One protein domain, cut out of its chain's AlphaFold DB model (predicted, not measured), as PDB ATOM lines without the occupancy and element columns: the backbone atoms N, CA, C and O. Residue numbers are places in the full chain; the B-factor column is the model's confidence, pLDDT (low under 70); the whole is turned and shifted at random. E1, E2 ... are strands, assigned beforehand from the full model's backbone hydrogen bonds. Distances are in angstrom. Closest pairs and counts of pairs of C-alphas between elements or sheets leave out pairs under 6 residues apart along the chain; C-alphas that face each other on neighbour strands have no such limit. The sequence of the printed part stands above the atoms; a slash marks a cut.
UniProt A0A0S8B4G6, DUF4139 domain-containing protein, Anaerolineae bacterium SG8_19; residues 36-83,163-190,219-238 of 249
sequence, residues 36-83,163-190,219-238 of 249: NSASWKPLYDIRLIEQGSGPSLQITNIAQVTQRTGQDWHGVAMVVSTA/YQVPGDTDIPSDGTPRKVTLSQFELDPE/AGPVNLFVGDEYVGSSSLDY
ATOM      1  N   ASN A  36     -26.511 -30.018   5.849       84.44
ATOM      2  CA  ASN A  36     -27.033 -30.573   7.089       84.44
ATOM      3  C   ASN A  36     -25.911 -30.711   8.123       84.44
ATOM      4  O   ASN A  36     -24.731 -30.591   7.806       84.44
ATOM      5  N   SER A  37     -26.274 -31.027   9.366       89.44
ATOM      6  CA  SER A  37     -25.311 -31.309  10.443       89.44
ATOM      7  C   SER A  37     -24.484 -30.102  10.903       89.44
ATOM      8  O   SER A  37     -23.395 -30.282  11.445       89.44
ATOM      9  N   ALA A  38     -25.016 -28.890  10.751       91.75
ATOM     10  CA  ALA A  38     -24.542 -27.692  11.435       91.75
ATOM     11  C   ALA A  38     -25.603 -27.204  12.429       91.75
ATOM     12  O   ALA A  38     -26.799 -27.211  12.137       91.75
ATOM     13  N   SER A  39     -25.176 -26.797  13.618       92.50
ATOM     14  CA  SER A  39     -26.052 -26.229  14.637       92.50
ATOM     15  C   SER A  39     -25.306 -25.218  15.491       92.50
ATOM     16  O   SER A  39     -24.075 -25.184  15.532       92.50
ATOM     17  N   TRP A  40     -26.063 -24.384  16.195       94.00
ATOM     18  CA  TRP A  40     -25.513 -23.467  17.176       94.00
ATOM     19  C   TRP A  40     -26.441 -23.363  18.385       94.00
ATOM     20  O   TRP A  40     -27.616 -23.732  18.319       94.00
ATOM     21  N   LYS A  41     -25.903 -22.871  19.498       93.62
ATOM     22  CA  LYS A  41     -26.675 -22.495  20.686       93.62
ATOM     23  C   LYS A  41     -26.110 -21.219  21.315       93.62
ATOM     24  O   LYS A  41     -24.894 -21.015  21.227       93.62
ATOM     25  N   PRO A  42     -26.948 -20.387  21.953       94.44
ATOM     26  CA  PRO A  42     -26.475 -19.215  22.675       94.44
ATOM     27  C   PRO A  42     -25.714 -19.628  23.943       94.44
ATOM     28  O   PRO A  42     -26.008 -20.653  24.565       94.44
ATOM     29  N   LEU A  43     -24.735 -18.820  24.318       95.88
ATOM     30  CA  LEU A  43     -23.978 -18.881  25.562       95.88
ATOM     31  C   LEU A  43     -23.661 -17.441  25.969       95.88
ATOM     32  O   LEU A  43     -23.297 -16.631  25.122       95.88
ATOM     33  N   TYR A  44     -23.766 -17.137  27.256       96.25
ATOM     34  CA  TYR A  44     -23.489 -15.798  27.763       96.25
ATOM     35  C   TYR A  44     -22.386 -15.831  28.809       96.25
ATOM     36  O   TYR A  44     -22.404 -16.678  29.701       96.25
ATOM     37  N   ASP A  45     -21.484 -14.862  28.741       97.25
ATOM     38  CA  ASP A  45     -20.587 -14.534  29.844       97.25
ATOM     39  C   ASP A  45     -21.021 -13.167  30.395       97.25
ATOM     40  O   ASP A  45     -21.015 -12.170  29.670       97.25
ATOM     41  N   ILE A  46     -21.449 -13.129  31.660       96.00
ATOM     42  CA  ILE A  46     -21.900 -11.916  32.351       96.00
ATOM     43  C   ILE A  46     -20.898 -11.582  33.447       96.00
ATOM     44  O   ILE A  46     -20.622 -12.402  34.324       96.00
ATOM     45  N   ARG A  47     -20.377 -10.358  33.414       96.06
ATOM     46  CA  ARG A  47     -19.323  -9.889  34.304       96.06
ATOM     47  C   ARG A  47     -19.732  -8.597  34.986       96.06
ATOM     48  O   ARG A  47     -19.959  -7.591  34.323       96.06
ATOM     49  N   LEU A  48     -19.782  -8.625  36.313       94.88
ATOM     50  CA  LEU A  48     -19.943  -7.419  37.112       94.88
ATOM     51  C   LEU A  48     -18.574  -6.768  37.335       94.88
ATOM     52  O   LEU A  48     -17.680  -7.379  37.923       94.88
ATOM     53  N   ILE A  49     -18.423  -5.534  36.871       93.88
ATOM     54  CA  ILE A  49     -17.227  -4.706  37.012       93.88
ATOM     55  C   ILE A  49     -17.549  -3.608  38.024       93.88
ATOM     56  O   ILE A  49     -18.452  -2.811  37.812       93.88
ATOM     57  N   GLU A  50     -16.819  -3.568  39.137       87.69
ATOM     58  CA  GLU A  50     -17.062  -2.616  40.238       87.69
ATOM     59  C   GLU A  50     -15.925  -1.583  40.373       87.69
ATOM     60  O   GLU A  50     -15.848  -0.850  41.355       87.69
ATOM     61  N   GLN A  51     -15.013  -1.533  39.397       78.25
ATOM     62  CA  GLN A  51     -13.891  -0.594  39.382       78.25
ATOM     63  C   GLN A  51     -14.265   0.691  38.630       78.25
ATOM     64  O   GLN A  51     -14.774   0.631  37.515       78.25
ATOM     65  N   GLY A  52     -13.954   1.856  39.210       76.00
ATOM     66  CA  GLY A  52     -14.157   3.162  38.571       76.00
ATOM     67  C   GLY A  52     -15.397   3.914  39.065       76.00
ATOM     68  O   GLY A  52     -15.641   3.984  40.267       76.00
ATOM     69  N   SER A  53     -16.143   4.527  38.138       77.06
ATOM     70  CA  SER A  53     -17.231   5.490  38.406       77.06
ATOM     71  C   SER A  53     -18.560   4.879  38.885       77.06
ATOM     72  O   SER A  53     -19.533   5.611  39.052       77.06
ATOM     73  N   GLY A  54     -18.625   3.564  39.094       85.12
ATOM     74  CA  GLY A  54     -19.834   2.841  39.495       85.12
ATOM     75  C   GLY A  54     -19.807   1.381  39.031       85.12
ATOM     76  O   GLY A  54     -18.863   0.983  38.345       85.12
ATOM     77  N   PRO A  55     -20.806   0.566  39.413       91.25
ATOM     78  CA  PRO A  55     -20.928  -0.791  38.902       91.25
ATOM     79  C   PRO A  55     -21.339  -0.775  37.420       91.25
ATOM     80  O   PRO A  55     -22.260  -0.059  37.047       91.25
ATOM     81  N   SER A  56     -20.691  -1.596  36.596       93.94
ATOM     82  CA  SER A  56     -21.053  -1.861  35.198       93.94
ATOM     83  C   SER A  56     -21.234  -3.364  34.999       93.94
ATOM     84  O   SER A  56     -20.493  -4.174  35.564       93.94
ATOM     85  N   LEU A  57     -22.238  -3.759  34.219       94.56
ATOM     86  CA  LEU A  57     -22.491  -5.150  33.864       94.56
ATOM     87  C   LEU A  57     -22.110  -5.379  32.403       94.56
ATOM     88  O   LEU A  57     -22.860  -5.034  31.493       94.56
ATOM     89  N   GLN A  58     -20.961  -6.005  32.178       95.94
ATOM     90  CA  GLN A  58     -20.527  -6.392  30.844       95.94
ATOM     91  C   GLN A  58     -21.138  -7.742  30.467       95.94
ATOM     92  O   GLN A  58     -20.981  -8.738  31.178       95.94
ATOM     93  N   ILE A  59     -21.810  -7.787  29.322       95.81
ATOM     94  CA  ILE A  59     -22.420  -8.994  28.773       95.81
ATOM     95  C   ILE A  59     -21.745  -9.323  27.447       95.81
ATOM     96  O   ILE A  59     -21.736  -8.514  26.521       95.81
ATOM     97  N   THR A  60     -21.214 -10.538  27.346       96.69
ATOM     98  CA  THR A  60     -20.680 -11.098  26.102       96.69
ATOM     99  C   THR A  60     -21.625 -12.183  25.602       96.69
ATOM    100  O   THR A  60     -21.815 -13.207  26.260       96.69
ATOM    101  N   ASN A  61     -22.234 -11.953  24.442       94.62
ATOM    102  CA  ASN A  61     -23.099 -12.907  23.758       94.62
ATOM    103  C   ASN A  61     -22.259 -13.772  22.815       94.62
ATOM    104  O   ASN A  61     -21.551 -13.252  21.953       94.62
ATOM    105  N   ILE A  62     -22.338 -15.088  22.971       95.75
ATOM    106  CA  ILE A  62     -21.503 -16.061  22.274       95.75
ATOM    107  C   ILE A  62     -22.410 -17.082  21.580       95.75
ATOM    108  O   ILE A  62     -23.282 -17.694  22.194       95.75
ATOM    109  N   ALA A  63     -22.160 -17.334  20.300       94.75
ATOM    110  CA  ALA A  63     -22.658 -18.512  19.611       94.75
ATOM    111  C   ALA A  63     -21.683 -19.672  19.812       94.75
ATOM    112  O   ALA A  63     -20.520 -19.613  19.412       94.75
ATOM    113  N   GLN A  64     -22.159 -20.765  20.403       96.00
ATOM    114  CA  GLN A  64     -21.442 -22.031  20.360       96.00
ATOM    115  C   GLN A  64     -21.892 -22.807  19.123       96.00
ATOM    116  O   GLN A  64     -22.956 -23.427  19.135       96.00
ATOM    117  N   VAL A  65     -21.076 -22.780  18.074       95.50
ATOM    118  CA  VAL A  65     -21.330 -23.434  16.788       95.50
ATOM    119  C   VAL A  65     -20.716 -24.834  16.786       95.50
ATOM    120  O   VAL A  65     -19.654 -25.074  17.356       95.50
ATOM    121  N   THR A  66     -21.400 -25.803  16.193       95.25
ATOM    122  CA  THR A  66     -20.922 -27.180  16.028       95.25
ATOM    123  C   THR A  66     -21.331 -27.677  14.653       95.25
ATOM    124  O   THR A  66     -22.506 -27.592  14.300       95.25
ATOM    125  N   GLN A  67     -20.385 -28.206  13.874       93.50
ATOM    126  CA  GLN A  67     -20.684 -28.666  12.521       93.50
ATOM    127  C   GLN A  67     -19.933 -29.949  12.140       93.50
ATOM    128  O   GLN A  67     -18.805 -30.182  12.570       93.50
ATOM    129  N   ARG A  68     -20.615 -30.804  11.376       93.06
ATOM    130  CA  ARG A  68     -20.130 -32.053  10.764       93.06
ATOM    131  C   ARG A  68     -20.672 -32.163   9.338       93.06
ATOM    132  O   ARG A  68     -21.228 -33.188   8.954       93.06
ATOM    133  N   THR A  69     -20.603 -31.061   8.604       89.06
ATOM    134  CA  THR A  69     -21.097 -30.941   7.224       89.06
ATOM    135  C   THR A  69     -20.194 -31.637   6.200       89.06
ATOM    136  O   THR A  69     -20.543 -31.680   5.031       89.06
ATOM    137  N   GLY A  70     -19.023 -32.133   6.615       86.50
ATOM    138  CA  GLY A  70     -17.989 -32.661   5.724       86.50
ATOM    139  C   GLY A  70     -17.106 -31.576   5.097       86.50
ATOM    140  O   GLY A  70     -16.160 -31.902   4.386       86.50
ATOM    141  N   GLN A  71     -17.381 -30.297   5.373       86.75
ATOM    142  CA  GLN A  71     -16.687 -29.158   4.780       86.75
ATOM    143  C   GLN A  71     -16.090 -28.264   5.853       86.75
ATOM    144  O   GLN A  71     -16.800 -27.845   6.763       86.75
ATOM    145  N   ASP A  72     -14.807 -27.944   5.742       91.38
ATOM    146  CA  ASP A  72     -14.185 -26.959   6.620       91.38
ATOM    147  C   ASP A  72     -14.547 -25.549   6.139       91.38
ATOM    148  O   ASP A  72     -14.375 -25.216   4.965       91.38
ATOM    149  N   TRP A  73     -15.074 -24.723   7.042       92.31
ATOM    150  CA  TRP A  73     -15.357 -23.321   6.755       92.31
ATOM    151  C   TRP A  73     -14.141 -22.498   7.143       92.31
ATOM    152  O   TRP A  73     -13.753 -22.509   8.310       92.31
ATOM    153  N   HIS A  74     -13.548 -21.813   6.170       93.25
ATOM    154  CA  HIS A  74     -12.351 -21.005   6.363       93.25
ATOM    155  C   HIS A  74     -12.599 -19.566   5.935       93.25
ATOM    156  O   HIS A  74     -13.020 -19.331   4.804       93.25
ATOM    157  N   GLY A  75     -12.335 -18.623   6.835       92.00
ATOM    158  CA  GLY A  75     -12.471 -17.194   6.592       92.00
ATOM    159  C   GLY A  75     -13.876 -16.774   6.150       92.00
ATOM    160  O   GLY A  75     -14.010 -15.931   5.269       92.00
ATOM    161  N   VAL A  76     -14.927 -17.405   6.688       91.75
ATOM    162  CA  VAL A  76     -16.299 -17.152   6.224       91.75
ATOM    163  C   VAL A  76     -16.955 -16.018   7.005       91.75
ATOM    164  O   VAL A  76     -16.870 -15.969   8.235       91.75
ATOM    165  N   ALA A  77     -17.683 -15.158   6.292       92.44
ATOM    166  CA  ALA A  77     -18.659 -14.266   6.900       92.44
ATOM    167  C   ALA A  77     -19.863 -15.098   7.358       92.44
ATOM    168  O   ALA A  77     -20.506 -15.779   6.557       92.44
ATOM    169  N   MET A  78     -20.158 -15.065   8.656       90.75
ATOM    170  CA  MET A  78     -21.154 -15.945   9.258       90.75
ATOM    171  C   MET A  78     -22.323 -15.161   9.846       90.75
ATOM    172  O   MET A  78     -22.150 -14.176  10.560       90.75
ATOM    173  N   VAL A  79     -23.530 -15.662   9.596       91.62
ATOM    174  CA  VAL A  79     -24.748 -15.237  10.283       91.62
ATOM    175  C   VAL A  79     -25.358 -16.466  10.936       91.62
ATOM    176  O   VAL A  79     -25.620 -17.466  10.268       91.62
ATOM    177  N   VAL A  80     -25.587 -16.406  12.244       89.50
ATOM    178  CA  VAL A  80     -26.342 -17.439  12.959       89.50
ATOM    179  C   VAL A  80     -27.765 -16.955  13.165       89.50
ATOM    180  O   VAL A  80     -27.993 -15.806  13.526       89.50
ATOM    181  N   SER A  81     -28.740 -17.821  12.918       85.25
ATOM    182  CA  SER A  81     -30.151 -17.460  13.022       85.25
ATOM    183  C   SER A  81     -30.881 -18.392  13.971       85.25
ATOM    184  O   SER A  81     -30.617 -19.595  14.006       85.25
ATOM    185  N   THR A  82     -31.803 -17.839  14.753       74.00
ATOM    186  CA  THR A  82     -32.728 -18.632  15.576       74.00
ATOM    187  C   THR A  82     -33.843 -19.263  14.760       74.00
ATOM    188  O   THR A  82     -34.515 -20.173  15.250       74.00
ATOM    189  N   ALA A  83     -34.025 -18.833  13.513       58.38
ATOM    190  CA  ALA A  83     -34.882 -19.542  12.591       58.38
ATOM    191  C   ALA A  83     -34.145 -20.749  12.032       58.38
ATOM    192  O   ALA A  83     -33.039 -20.652  11.499       58.38
ATOM    193  N   TYR A 163     -28.098 -13.067  13.793       84.94
ATOM    194  CA  TYR A 163     -26.959 -12.477  14.483       84.94
ATOM    195  C   TYR A 163     -25.742 -12.603  13.585       84.94
ATOM    196  O   TYR A 163     -25.303 -13.712  13.263       84.94
ATOM    197  N   GLN A 164     -25.199 -11.465  13.183       89.25
ATOM    198  CA  GLN A 164     -23.978 -11.441  12.404       89.25
ATOM    199  C   GLN A 164     -22.776 -11.650  13.319       89.25
ATOM    200  O   GLN A 164     -22.637 -10.980  14.340       89.25
ATOM    201  N   VAL A 165     -21.918 -12.590  12.942       90.50
ATOM    202  CA  VAL A 165     -20.616 -12.775  13.567       90.50
ATOM    203  C   VAL A 165     -19.681 -11.681  13.047       90.50
ATOM    204  O   VAL A 165     -19.540 -11.542  11.828       90.50
ATOM    205  N   PRO A 166     -19.034 -10.898  13.925       85.25
ATOM    206  CA  PRO A 166     -18.030  -9.936  13.501       85.25
ATOM    207  C   PRO A 166     -16.775 -10.635  12.960       85.25
ATOM    208  O   PRO A 166     -16.149 -11.427  13.664       85.25
ATOM    209  N   GLY A 167     -16.374 -10.270  11.742       88.38
ATOM    210  CA  GLY A 167     -15.142 -10.741  11.109       88.38
ATOM    211  C   GLY A 167     -15.222 -12.146  10.508       88.38
ATOM    212  O   GLY A 167     -16.246 -12.829  10.560       88.38
ATOM    213  N   ASP A 168     -14.103 -12.556   9.922       90.12
ATOM    214  CA  ASP A 168     -13.967 -13.844   9.254       90.12
ATOM    215  C   ASP A 168     -13.739 -14.956  10.284       90.12
ATOM    216  O   ASP A 168     -12.928 -14.817  11.203       90.12
ATOM    217  N   THR A 169     -14.466 -16.069  10.150       91.62
ATOM    218  CA  THR A 169     -14.438 -17.166  11.129       91.62
ATOM    219  C   THR A 169     -14.050 -18.494  10.491       91.62
ATOM    220  O   THR A 169     -14.564 -18.863   9.437       91.62
ATOM    221  N   ASP A 170     -13.201 -19.253  11.188       93.25
ATOM    222  CA  ASP A 170     -12.843 -20.626  10.832       93.25
ATOM    223  C   ASP A 170     -13.616 -21.636  11.692       93.25
ATOM    224  O   ASP A 170     -13.490 -21.647  12.921       93.25
ATOM    225  N   ILE A 171     -14.383 -22.530  11.061       93.56
ATOM    226  CA  ILE A 171     -15.081 -23.628  11.744       93.56
ATOM    227  C   ILE A 171     -14.814 -24.960  11.027       93.56
ATOM    228  O   ILE A 171     -15.437 -25.243   9.997       93.56
ATOM    229  N   PRO A 172     -13.940 -25.823  11.581       93.38
ATOM    230  CA  PRO A 172     -13.661 -27.134  11.007       93.38
ATOM    231  C   PRO A 172     -14.856 -28.085  11.143       93.38
ATOM    232  O   PRO A 172     -15.663 -27.975  12.069       93.38
ATOM    233  N   SER A 173     -14.934 -29.072  10.253       91.44
ATOM    234  CA  SER A 173     -15.998 -30.082  10.222       91.44
ATOM    235  C   SER A 173     -15.727 -31.291  11.124       91.44
ATOM    236  O   SER A 173     -15.987 -32.444  10.777       91.44
ATOM    237  N   ASP A 174     -15.166 -31.052  12.307       92.19
ATOM    238  CA  ASP A 174     -14.772 -32.094  13.262       92.19
ATOM    239  C   ASP A 174     -15.874 -32.406  14.301       92.19
ATOM    240  O   ASP A 174     -15.827 -33.413  15.016       92.19
ATOM    241  N   GLY A 175     -16.914 -31.570  14.365       91.94
ATOM    242  CA  GLY A 175     -17.958 -31.617  15.384       91.94
ATOM    243  C   GLY A 175     -17.504 -31.159  16.769       91.94
ATOM    244  O   GLY A 175     -18.235 -31.379  17.736       91.94
ATOM    245  N   THR A 176     -16.326 -30.548  16.883       95.06
ATOM    246  CA  THR A 176     -15.871 -29.890  18.106       95.06
ATOM    247  C   THR A 176     -16.616 -28.562  18.247       95.06
ATOM    248  O   THR A 176     -16.598 -27.758  17.313       95.06
ATOM    249  N   PRO A 177     -17.254 -28.274  19.394       95.19
ATOM    250  CA  PRO A 177     -17.901 -26.987  19.580       95.19
ATOM    251  C   PRO A 177     -16.900 -25.829  19.543       95.19
ATOM    252  O   PRO A 177     -15.904 -25.834  20.270       95.19
ATOM    253  N   ARG A 178     -17.192 -24.813  18.732       95.19
ATOM    254  CA  ARG A 178     -16.422 -23.569  18.628       95.19
ATOM    255  C   ARG A 178     -17.250 -22.415  19.171       95.19
ATOM    256  O   ARG A 178     -18.430 -22.295  18.862       95.19
ATOM    257  N   LYS A 179     -16.634 -21.596  20.019       95.44
ATOM    258  CA  LYS A 179     -17.245 -20.379  20.550       95.44
ATOM    259  C   LYS A 179     -16.899 -19.220  19.632       95.44
ATOM    260  O   LYS A 179     -15.729 -19.027  19.320       95.44
ATOM    261  N   VAL A 180     -17.913 -18.466  19.243       95.12
ATOM    262  CA  VAL A 180     -17.800 -17.299  18.379       95.12
ATOM    263  C   VAL A 180     -18.563 -16.163  19.043       95.12
ATOM    264  O   VAL A 180     -19.739 -16.317  19.370       95.12
ATOM    265  N   THR A 181     -17.902 -15.039  19.295       95.12
ATOM    266  CA  THR A 181     -18.545 -13.880  19.924       95.12
ATOM    267  C   THR A 181     -19.477 -13.206  18.924       95.12
ATOM    268  O   THR A 181     -19.055 -12.860  17.828       95.12
ATOM    269  N   LEU A 182     -20.739 -13.017  19.302       92.75
ATOM    270  CA  LEU A 182     -21.740 -12.305  18.504       92.75
ATOM    271  C   LEU A 182     -21.724 -10.810  18.808       92.75
ATOM    272  O   LEU A 182     -21.725  -9.981  17.906       92.75
ATOM    273  N   SER A 183     -21.722 -10.460  20.092       92.25
ATOM    274  CA  SER A 183     -21.707  -9.072  20.537       92.25
ATOM    275  C   SER A 183     -21.197  -8.957  21.966       92.25
ATOM    276  O   SER A 183     -21.231  -9.916  22.739       92.25
ATOM    277  N   GLN A 184     -20.743  -7.761  22.315       93.94
ATOM    278  CA  GLN A 184     -20.413  -7.381  23.678       93.94
ATOM    279  C   GLN A 184     -20.985  -5.992  23.941       93.94
ATOM    280  O   GLN A 184     -20.899  -5.116  23.082       93.94
ATOM    281  N   PHE A 185     -21.613  -5.815  25.097       93.50
ATOM    282  CA  PHE A 185     -22.209  -4.548  25.503       93.50
ATOM    283  C   PHE A 185     -22.210  -4.427  27.024       93.50
ATOM    284  O   PHE A 185     -22.103  -5.424  27.742       93.50
ATOM    285  N   GLU A 186     -22.318  -3.193  27.501       94.19
ATOM    286  CA  GLU A 186     -22.357  -2.865  28.922       94.19
ATOM    287  C   GLU A 186     -23.724  -2.300  29.286       94.19
ATOM    288  O   GLU A 186     -24.355  -1.604  28.488       94.19
ATOM    289  N   LEU A 187     -24.188  -2.643  30.482       93.19
ATOM    290  CA  LEU A 187     -25.444  -2.178  31.052       93.19
ATOM    291  C   LEU A 187     -25.178  -1.583  32.427       93.19
ATOM    292  O   LEU A 187     -24.331  -2.094  33.159       93.19
ATOM    293  N   ASP A 188     -25.964  -0.576  32.795       92.38
ATOM    294  CA  ASP A 188     -26.002  -0.050  34.157       92.38
ATOM    295  C   ASP A 188     -26.871  -0.975  35.029       92.38
ATOM    296  O   ASP A 188     -28.085  -1.066  34.806       92.38
ATOM    297  N   PRO A 189     -26.288  -1.709  35.994       93.50
ATOM    298  CA  PRO A 189     -27.038  -2.640  36.814       93.50
ATOM    299  C   PRO A 189     -27.640  -1.971  38.055       93.50
ATOM    300  O   PRO A 189     -26.989  -1.185  38.743       93.50
ATOM    301  N   GLU A 190     -28.836  -2.408  38.443       91.44
ATOM    302  CA  GLU A 190     -29.335  -2.244  39.806       91.44
ATOM    303  C   GLU A 190     -28.900  -3.451  40.647       91.44
ATOM    304  O   GLU A 190     -29.234  -4.602  40.348       91.44
ATOM    305  N   ALA A 219     -32.866 -17.639  25.479       92.06
ATOM    306  CA  ALA A 219     -32.686 -18.543  26.601       92.06
ATOM    307  C   ALA A 219     -31.412 -19.383  26.408       92.06
ATOM    308  O   ALA A 219     -31.197 -19.971  25.343       92.06
ATOM    309  N   GLY A 220     -30.565 -19.459  27.433       93.38
ATOM    310  CA  GLY A 220     -29.277 -20.131  27.315       93.38
ATOM    311  C   GLY A 220     -28.455 -20.164  28.602       93.38
ATOM    312  O   GLY A 220     -28.773 -19.478  29.571       93.38
ATOM    313  N   PRO A 221     -27.395 -20.984  28.647       95.81
ATOM    314  CA  PRO A 221     -26.464 -21.016  29.767       95.81
ATOM    315  C   PRO A 221     -25.706 -19.692  29.923       95.81
ATOM    316  O   PRO A 221     -25.346 -19.045  28.937       95.81
ATOM    317  N   VAL A 222     -25.419 -19.342  31.175       96.38
ATOM    318  CA  VAL A 222     -24.691 -18.134  31.569       96.38
ATOM    319  C   VAL A 222     -23.530 -18.508  32.480       96.38
ATOM    320  O   VAL A 222     -23.726 -19.232  33.457       96.38
ATOM    321  N   ASN A 223     -22.349 -17.963  32.214       97.25
ATOM    322  CA  ASN A 223     -21.235 -17.931  33.155       97.25
ATOM    323  C   ASN A 223     -21.201 -16.566  33.849       97.25
ATOM    324  O   ASN A 223     -21.332 -15.534  33.195       97.25
ATOM    325  N   LEU A 224     -21.045 -16.568  35.168       95.81
ATOM    326  CA  LEU A 224     -21.087 -15.381  36.012       95.81
ATOM    327  C   LEU A 224     -19.687 -15.062  36.536       95.81
ATOM    328  O   LEU A 224     -19.003 -15.936  37.074       95.81
ATOM    329  N   PHE A 225     -19.302 -13.793  36.422       95.88
ATOM    330  CA  PHE A 225     -18.008 -13.279  36.854       95.88
ATOM    331  C   PHE A 225     -18.152 -12.009  37.696       95.88
ATOM    332  O   PHE A 225     -19.065 -11.206  37.485       95.88
ATOM    333  N   VAL A 226     -17.218 -11.808  38.622       93.81
ATOM    334  CA  VAL A 226     -17.042 -10.571  39.396       93.81
ATOM    335  C   VAL A 226     -15.600 -10.122  39.214       93.81
ATOM    336  O   VAL A 226     -14.676 -10.824  39.618       93.81
ATOM    337  N   GLY A 227     -15.388  -8.984  38.551       91.50
ATOM    338  CA  GLY A 227     -14.067  -8.649  38.020       91.50
ATOM    339  C   GLY A 227     -13.575  -9.766  37.093       91.50
ATOM    340  O   GLY A 227     -14.269 -10.119  36.142       91.50
ATOM    341  N   ASP A 228     -12.409 -10.340  37.389       91.81
ATOM    342  CA  ASP A 228     -11.839 -11.486  36.663       91.81
ATOM    343  C   ASP A 228     -12.191 -12.855  37.267       91.81
ATOM    344  O   ASP A 228     -11.863 -13.892  36.687       91.81
ATOM    345  N   GLU A 229     -12.866 -12.886  38.416       95.44
ATOM    346  CA  GLU A 229     -13.153 -14.118  39.142       95.44
ATOM    347  C   GLU A 229     -14.447 -14.773  38.652       95.44
ATOM    348  O   GLU A 229     -15.495 -14.131  38.563       95.44
ATOM    349  N   TYR A 230     -14.388 -16.073  38.355       95.44
ATOM    350  CA  TYR A 230     -15.571 -16.877  38.058       95.44
ATOM    351  C   TYR A 230     -16.302 -17.233  39.352       95.44
ATOM    352  O   TYR A 230     -15.751 -17.925  40.206       95.44
ATOM    353  N   VAL A 231     -17.562 -16.812  39.470       94.25
ATOM    354  CA  VAL A 231     -18.371 -17.032  40.680       94.25
ATOM    355  C   VAL A 231     -19.429 -18.120  40.512       94.25
ATOM    356  O   VAL A 231     -19.973 -18.605  41.503       94.25
ATOM    357  N   GLY A 232     -19.729 -18.535  39.278       92.88
ATOM    358  CA  GLY A 232     -20.639 -19.650  39.026       92.88
ATOM    359  C   GLY A 232     -21.309 -19.621  37.659       92.88
ATOM    360  O   GLY A 232     -20.950 -18.856  36.768       92.88
ATOM    361  N   SER A 233     -22.314 -20.475  37.491       94.19
ATOM    362  CA  SER A 233     -23.121 -20.560  36.274       94.19
ATOM    363  C   SER A 233     -24.608 -20.518  36.591       94.19
ATOM    364  O   SER A 233     -25.038 -21.003  37.636       94.19
ATOM    365  N   SER A 234     -25.396 -20.004  35.654       93.44
ATOM    366  CA  SER A 234     -26.857 -19.971  35.714       93.44
ATOM    367  C   SER A 234     -27.451 -20.218  34.321       93.44
ATOM    368  O   SER A 234     -26.745 -20.572  33.375       93.44
ATOM    369  N   SER A 235     -28.758 -20.035  34.186       92.06
ATOM    370  CA  SER A 235     -29.466 -19.987  32.911       92.06
ATOM    371  C   SER A 235     -30.167 -18.642  32.761       92.06
ATOM    372  O   SER A 235     -30.809 -18.179  33.703       92.06
ATOM    373  N   LEU A 236     -30.077 -18.059  31.574       90.62
ATOM    374  CA  LEU A 236     -30.894 -16.941  31.137       90.62
ATOM    375  C   LEU A 236     -32.176 -17.492  30.518       90.62
ATOM    376  O   LEU A 236     -32.125 -18.440  29.730       90.62
ATOM    377  N   ASP A 237     -33.303 -16.886  30.858       90.50
ATOM    378  CA  ASP A 237     -34.556 -17.074  30.134       90.50
ATOM    379  C   ASP A 237     -34.585 -16.142  28.907       90.50
ATOM    380  O   ASP A 237     -33.709 -15.297  28.734       90.50
ATOM    381  N   TYR A 238     -35.571 -16.284  28.023       89.12
ATOM    382  CA  TYR A 238     -35.725 -15.332  26.919       89.12
ATOM    383  C   TYR A 238     -36.048 -13.932  27.470       89.12
ATOM    384  O   TYR A 238     -36.889 -13.804  28.364       89.12
TER     385      TYR A 238
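What this domain is: This is residues 36 to 83, 163 to 190 and 219 to 238 of the 249 residues of the protein "DUF4139 domain-containing protein" of Anaerolineae bacterium SG8_19 (UniProt A0A0S8B4G6). A long, strongly twisted sheet is built on the long hairpin E1 and E2, with E5 along E2 and the hairpin E6 and E7 on the other side, beside E1; near one end, the small, sharply bent pair E3 and E4 covers part of it, its strands crossed to the large sheet's. This is a sandwich, two sheets only partly face to face. The 96 printed residues hold seven named strands, E1 to E7 along the chain, and no named helix: all strand. The large sheet, order E5, E2, E1, E6, E7, is mixed; the whole is only just loose, close to compact, with a radius of gyration of the C-alphas of 15.4 A, and elongated, 49 by 25 by 24 A.

Where its parts are: Find C-alpha 38 at (-24.542, -27.692, 11.435); from there E1, residues 38 to 49, runs 35.2 A. E2, 56 to 67, returns over 35.1 A. E3, 73 to 81, spans 17.1 A and bends by 99 degrees at residue 76; E4, 163 to 171, spans 16.5 A and bends by 98 degrees at 167. E5, 178 to 187, spans 26.3 A. E6, 220 to 226, and E7, 229 to 236, span 19.7 A each; E7 ends at (-30.894, -16.941, 31.137).

How they stand to each other: Look at N 43 and O 62, 2.8 A apart, in antiparallel E1 and E2. E5 is antiparallel to E2, with N 59 and O 185 at 2.9 A. E6 is parallel to E1, with N 46 and O 223 at 2.9 A. E7 is antiparallel to E6, with N 222 and O 234 at 2.8 A. In the other sheet, antiparallel E3 and E4 have N 165 and O 78 at 2.9 A. The closest C-alphas of E4 and E5 are those of Val 165 and Leu 182, 5.1 A; E3 and E5 are apart.

The domain as a whole: The C-alphas farthest apart, Ser 53 and Gly 70, are 50.2 A apart. Residues 84 to 162 and 191 to 218 are not printed; the C-alpha gaps are 10.8 A and 21.2 A. Of the links printed whole, none is long. Only residue 83 has pLDDT under 70.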